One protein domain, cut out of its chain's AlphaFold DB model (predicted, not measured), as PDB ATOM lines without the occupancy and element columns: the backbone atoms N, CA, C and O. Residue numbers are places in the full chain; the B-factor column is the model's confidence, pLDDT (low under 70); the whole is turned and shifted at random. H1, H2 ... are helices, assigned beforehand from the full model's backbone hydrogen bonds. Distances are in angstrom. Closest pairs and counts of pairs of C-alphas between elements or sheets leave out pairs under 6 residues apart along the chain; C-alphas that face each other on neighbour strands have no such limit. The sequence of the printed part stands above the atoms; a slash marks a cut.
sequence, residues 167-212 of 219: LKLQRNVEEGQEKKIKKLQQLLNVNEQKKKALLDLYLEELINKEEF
ATOM      1  N   LEU A 167      39.779 -12.567   6.945       74.00
ATOM      2  CA  LEU A 167      38.706 -12.305   7.912       74.00
ATOM      3  C   LEU A 167      37.399 -13.027   7.541       74.00
ATOM      4  O   LEU A 167      36.744 -13.615   8.398       74.00
ATOM      5  N   LYS A 168      37.025 -13.039   6.254       77.06
ATOM      6  CA  LYS A 168      35.835 -13.775   5.783       77.06
ATOM      7  C   LYS A 168      35.983 -15.286   5.950       77.06
ATOM      8  O   LYS A 168      35.010 -15.955   6.285       77.06
ATOM      9  N   LEU A 169      37.178 -15.827   5.713       75.62
ATOM     10  CA  LEU A 169      37.457 -17.251   5.900       75.62
ATOM     11  C   LEU A 169      37.354 -17.654   7.374       75.62
ATOM     12  O   LEU A 169      36.703 -18.653   7.665       75.62
ATOM     13  N   GLN A 170      37.931 -16.865   8.285       80.81
ATOM     14  CA  GLN A 170      37.831 -17.100   9.732       80.81
ATOM     15  C   GLN A 170      36.372 -17.120  10.188       80.81
ATOM     16  O   GLN A 170      35.930 -18.105  10.774       80.81
ATOM     17  N   ARG A 171      35.588 -16.114   9.785       78.75
ATOM     18  CA  ARG A 171      34.165 -16.034  10.133       78.75
ATOM     19  C   ARG A 171      33.356 -17.232   9.626       78.75
ATOM     20  O   ARG A 171      32.523 -17.771  10.343       78.75
ATOM     21  N   ASN A 172      33.620 -17.693   8.401       78.50
ATOM     22  CA  ASN A 172      32.950 -18.874   7.846       78.50
ATOM     23  C   ASN A 172      33.311 -20.165   8.602       78.50
ATOM     24  O   ASN A 172      32.473 -21.062   8.728       78.50
ATOM     25  N   VAL A 173      34.553 -20.281   9.084       83.44
ATOM     26  CA  VAL A 173      34.995 -21.417   9.905       83.44
ATOM     27  C   VAL A 173      34.315 -21.385  11.272       83.44
ATOM     28  O   VAL A 173      33.792 -22.415  11.695       83.44
ATOM     29  N   GLU A 174      34.256 -20.220  11.918       84.25
ATOM     30  CA  GLU A 174      33.574 -20.010  13.203       84.25
ATOM     31  C   GLU A 174      32.079 -20.353  13.105       84.25
ATOM     32  O   GLU A 174      31.596 -21.208  13.847       84.25
ATOM     33  N   GLU A 175      31.366 -19.821  12.105       84.38
ATOM     34  CA  GLU A 175      29.950 -20.143  11.858       84.38
ATOM     35  C   GLU A 175      29.730 -21.653  11.604       84.38
ATOM     36  O   GLU A 175      28.702 -22.231  11.977       84.38
ATOM     37  N   GLY A 176      30.691 -22.319  10.955       85.69
ATOM     38  CA  GLY A 176      30.666 -23.764  10.731       85.69
ATOM     39  C   GLY A 176      30.885 -24.579  12.010       85.69
ATOM     40  O   GLY A 176      30.237 -25.615  12.201       85.69
ATOM     41  N   GLN A 177      31.777 -24.121  12.891       88.31
ATOM     42  CA  GLN A 177      32.044 -24.738  14.190       88.31
ATOM     43  C   GLN A 177      30.866 -24.552  15.152       88.31
ATOM     44  O   GLN A 177      30.426 -25.534  15.748       88.31
ATOM     45  N   GLU A 178      30.272 -23.357  15.225       89.12
ATOM     46  CA  GLU A 178      29.089 -23.087  16.056       89.12
ATOM     47  C   GLU A 178      27.906 -23.988  15.688       89.12
ATOM     48  O   GLU A 178      27.265 -24.581  16.559       89.12
ATOM     49  N   LYS A 179      27.642 -24.176  14.388       90.00
ATOM     50  CA  LYS A 179      26.584 -25.088  13.920       90.00
ATOM     51  C   LYS A 179      26.845 -26.536  14.339       90.00
ATOM     52  O   LYS A 179      25.903 -27.239  14.710       90.00
ATOM     53  N   LYS A 180      28.104 -26.990  14.300       91.19
ATOM     54  CA  LYS A 180      28.487 -28.335  14.764       91.19
ATOM     55  C   LYS A 180      28.315 -28.478  16.273       91.19
ATOM     56  O   LYS A 180      27.726 -29.465  16.703       91.19
ATOM     57  N   ILE A 181      28.764 -27.493  17.052       93.75
ATOM     58  CA  ILE A 181      28.612 -27.473  18.513       93.75
ATOM     59  C   ILE A 181      27.130 -27.542  18.884       93.75
ATOM     60  O   ILE A 181      26.735 -28.413  19.654       93.75
ATOM     61  N   LYS A 182      26.287 -26.714  18.257       93.81
ATOM     62  CA  LYS A 182      24.840 -26.705  18.506       93.81
ATOM     63  C   LYS A 182      24.186 -28.057  18.200       93.81
ATOM     64  O   LYS A 182      23.332 -28.519  18.953       93.81
ATOM     65  N   LYS A 183      24.611 -28.721  17.118       93.19
ATOM     66  CA  LYS A 183      24.109 -30.051  16.745       93.19
ATOM     67  C   LYS A 183      24.551 -31.138  17.731       93.19
ATOM     68  O   LYS A 183      23.745 -31.991  18.090       93.19
ATOM     69  N   LEU A 184      25.802 -31.092  18.193       92.81
ATOM     70  CA  LEU A 184      26.321 -32.009  19.212       92.81
ATOM     71  C   LEU A 184      25.620 -31.816  20.562       92.81
ATOM     72  O   LEU A 184      25.255 -32.801  21.194       92.81
ATOM     73  N   GLN A 185      25.358 -30.570  20.964       92.94
ATOM     74  CA  GLN A 185      24.599 -30.253  22.180       92.94
ATOM     75  C   GLN A 185      23.163 -30.786  22.119       92.94
ATOM     76  O   GLN A 185      22.676 -31.357  23.092       92.94
ATOM     77  N   GLN A 186      22.490 -30.658  20.969       92.88
ATOM     78  CA  GLN A 186      21.167 -31.257  20.774       92.88
ATOM     79  C   GLN A 186      21.203 -32.784  20.881       92.88
ATOM     80  O   GLN A 186      20.343 -33.357  21.543       92.88
ATOM     81  N   LEU A 187      22.192 -33.442  20.265       92.62
ATOM     82  CA  LEU A 187      22.352 -34.897  20.361       92.62
ATOM     83  C   LEU A 187      22.612 -35.353  21.801       92.62
ATOM     84  O   LEU A 187      22.005 -36.325  22.240       92.62
ATOM     85  N   LEU A 188      23.459 -34.627  22.538       93.69
ATOM     86  CA  LEU A 188      23.715 -34.876  23.956       93.69
ATOM     87  C   LEU A 188      22.431 -34.786  24.778       93.69
ATOM     88  O   LEU A 188      22.103 -35.736  25.478       93.69
ATOM     89  N   ASN A 189      21.663 -33.705  24.625       93.94
ATOM     90  CA  ASN A 189      20.415 -33.520  25.366       93.94
ATOM     91  C   ASN A 189      19.386 -34.621  25.052       93.94
ATOM     92  O   ASN A 189      18.735 -35.150  25.949       93.94
ATOM     93  N   VAL A 190      19.265 -35.024  23.782       93.31
ATOM     94  CA  VAL A 190      18.381 -36.134  23.385       93.31
ATOM     95  C   VAL A 190      18.839 -37.456  24.005       93.31
ATOM     96  O   VAL A 190      18.008 -38.226  24.483       93.31
ATOM     97  N   ASN A 191      20.143 -37.734  24.021       89.94
ATOM     98  CA  ASN A 191      20.675 -38.942  24.649       89.94
ATOM     99  C   ASN A 191      20.496 -38.926  26.173       89.94
ATOM    100  O   ASN A 191      20.139 -39.952  26.747       89.94
ATOM    101  N   GLU A 192      20.663 -37.777  26.827       92.12
ATOM    102  CA  GLU A 192      20.373 -37.620  28.256       92.12
ATOM    103  C   GLU A 192      18.895 -37.873  28.568       92.12
ATOM    104  O   GLU A 192      18.585 -38.597  29.513       92.12
ATOM    105  N   GLN A 193      17.979 -37.341  27.754       90.81
ATOM    106  CA  GLN A 193      16.543 -37.594  27.895       90.81
ATOM    107  C   GLN A 193      16.204 -39.075  27.709       90.81
ATOM    108  O   GLN A 193      15.462 -39.635  28.512       90.81
ATOM    109  N   LYS A 194      16.783 -39.736  26.699       88.56
ATOM    110  CA  LYS A 194      16.609 -41.182  26.488       88.56
ATOM    111  C   LYS A 194      17.141 -42.002  27.659       88.56
ATOM    112  O   LYS A 194      16.501 -42.971  28.051       88.56
ATOM    113  N   LYS A 195      18.284 -41.609  28.228       88.50
ATOM    114  CA  LYS A 195      18.865 -42.274  29.399       88.50
ATOM    115  C   LYS A 195      17.965 -42.130  30.626       88.50
ATOM    116  O   LYS A 195      17.756 -43.118  31.319       88.50
ATOM    117  N   LYS A 196      17.409 -40.936  30.866       89.69
ATOM    118  CA  LYS A 196      16.423 -40.704  31.936       89.69
ATOM    119  C   LYS A 196      15.167 -41.549  31.733       89.69
ATOM    120  O   LYS A 196      14.827 -42.318  32.614       89.69
ATOM    121  N   ALA A 197      14.572 -41.516  30.541       87.88
ATOM    122  CA  ALA A 197      13.392 -42.324  30.231       87.88
ATOM    123  C   ALA A 197      13.644 -43.835  30.389       87.88
ATOM    124  O   ALA A 197      12.779 -44.558  30.868       87.88
ATOM    125  N   LEU A 198      14.828 -44.330  30.010       87.06
ATOM    126  CA  LEU A 198      15.190 -45.737  30.207       87.06
ATOM    127  C   LEU A 198      15.321 -46.100  31.695       87.06
ATOM    128  O   LEU A 198      14.931 -47.198  32.081       87.06
ATOM    129  N   LEU A 199      15.865 -45.193  32.514       87.12
ATOM    130  CA  LEU A 199      15.941 -45.356  33.968       87.12
ATOM    131  C   LEU A 199      14.548 -45.359  34.605       87.12
ATOM    132  O   LEU A 199      14.272 -46.241  35.411       87.12
ATOM    133  N   ASP A 200      13.672 -44.434  34.211       88.50
ATOM    134  CA  ASP A 200      12.300 -44.350  34.725       88.50
ATOM    135  C   ASP A 200      11.513 -45.637  34.407       88.50
ATOM    136  O   ASP A 200      10.927 -46.238  35.303       88.50
ATOM    137  N   LEU A 201      11.605 -46.149  33.169       87.12
ATOM    138  CA  LEU A 201      10.983 -47.421  32.768       87.12
ATOM    139  C   LEU A 201      11.472 -48.626  33.592       87.12
ATOM    140  O   LEU A 201      10.706 -49.562  33.821       87.12
ATOM    141  N   TYR A 202      12.744 -48.634  34.004       85.56
ATOM    142  CA  TYR A 202      13.297 -49.687  34.860       85.56
ATOM    143  C   TYR A 202      12.803 -49.566  36.307       85.56
ATOM    144  O   TYR A 202      12.472 -50.575  36.924       85.56
ATOM    145  N   LEU A 203      12.714 -48.340  36.838       87.25
ATOM    146  CA  LEU A 203      12.210 -48.071  38.190       87.25
ATOM    147  C   LEU A 203      10.716 -48.389  38.343       87.25
ATOM    148  O   LEU A 203      10.294 -48.797  39.420       87.25
ATOM    149  N   GLU A 204       9.933 -48.235  37.276       90.88
ATOM    150  CA  GLU A 204       8.512 -48.612  37.220       90.88
ATOM    151  C   GLU A 204       8.289 -50.125  36.994       90.88
ATOM    152  O   GLU A 204       7.150 -50.553  36.819       90.88
ATOM    153  N   GLU A 205       9.356 -50.937  36.973       82.62
ATOM    154  CA  GLU A 205       9.340 -52.391  36.710       82.62
ATOM    155  C   GLU A 205       8.708 -52.793  35.359       82.62
ATOM    156  O   GLU A 205       8.370 -53.955  35.130       82.62
ATOM    157  N   LEU A 206       8.592 -51.850  34.417       83.19
ATOM    158  CA  LEU A 206       8.043 -52.094  33.077       83.19
ATOM    159  C   LEU A 206       9.015 -52.859  32.164       83.19
ATOM    160  O   LEU A 206       8.602 -53.389  31.131       83.19
ATOM    161  N   ILE A 207      10.301 -52.902  32.526       85.06
ATOM    162  CA  ILE A 207      11.360 -53.668  31.853       85.06
ATOM    163  C   ILE A 207      12.227 -54.400  32.882       85.06
ATOM    164  O   ILE A 207      12.461 -53.904  33.983       85.06
ATOM    165  N   ASN A 208      12.746 -55.573  32.517       84.62
ATOM    166  CA  ASN A 208      13.607 -56.366  33.400       84.62
ATOM    167  C   ASN A 208      15.098 -55.984  33.271       84.62
ATOM    168  O   ASN A 208      15.510 -55.257  32.363       84.62
ATOM    169  N   LYS A 209      15.928 -56.495  34.189       83.50
ATOM    170  CA  LYS A 209      17.365 -56.183  34.255       83.50
ATOM    171  C   LYS A 209      18.130 -56.554  32.974       83.50
ATOM    172  O   LYS A 209      18.932 -55.752  32.507       83.50
ATOM    173  N   GLU A 210      17.852 -57.718  32.379       82.69
ATOM    174  CA  GLU A 210      18.497 -58.147  31.124       82.69
ATOM    175  C   GLU A 210      18.138 -57.233  29.939       82.69
ATOM    176  O   GLU A 210      18.980 -56.948  29.085       82.69
ATOM    177  N   GLU A 211      16.892 -56.762  29.865       81.50
ATOM    178  CA  GLU A 211      16.437 -55.835  28.825       81.50
ATOM    179  C   GLU A 211      17.009 -54.426  28.996       81.50
ATOM    180  O   GLU A 211      17.328 -53.769  27.998       81.50
ATOM    181  N   PHE A 212      17.163 -53.968  30.241       84.69
ATOM    182  CA  PHE A 212      17.824 -52.707  30.559       84.69
ATOM    183  C   PHE A 212      19.299 -52.744  30.142       84.69
ATOM    184  O   PHE A 212      19.719 -51.892  29.355       84.69
TER     185      PHE A 212
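What this domain is: This is residues 167 to 212 of the 219 residues of an uncharacterized protein of Bacillus cereus BAG5X1-1 (UniProt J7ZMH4). One long, straight helix, H1, makes nearly the whole length of the model, and at its far end the link of residues 204 to 208 folds back to a one-turn helix, H2, beside that end. Residues 167 to 197 of H1 stand free. The printed part has 46 residues with two named helices, H1 then H2, and no named strand; the class is all helix. It is extended, with a radius of gyration of the C-alphas of 18.4 A, a rod spanning 57 by 15 by 7 A.

Where its parts are: H1, residues 167 to 203, runs 53.8 A from C-alpha 167 at (38.706, -12.305, 7.912) to C-alpha 203 at (12.210, -48.071, 38.190). H2, residues 209 to 212, ends with C-alpha 212 at (17.824, -52.707, 30.559).

How they stand to each other: H1 and H2 only just touch, with 3 pairs of C-alphas within 8 A; the closest are those of Tyr 202 and Phe 212, 6.9 A apart. H1 touches H2 with residues 198 to 202 alone. In H1 every O i to N i+4 pair is within hydrogen-bond range; H2 is too short for such a pair.

The domain as a whole: The C-alphas farthest apart, those of Leu 167 and Glu 205, are 57.4 A apart. The link from H1 to H2 is tight. The printed part has no cut, its mean pLDDT is 87.0, and no printed residue is under 70.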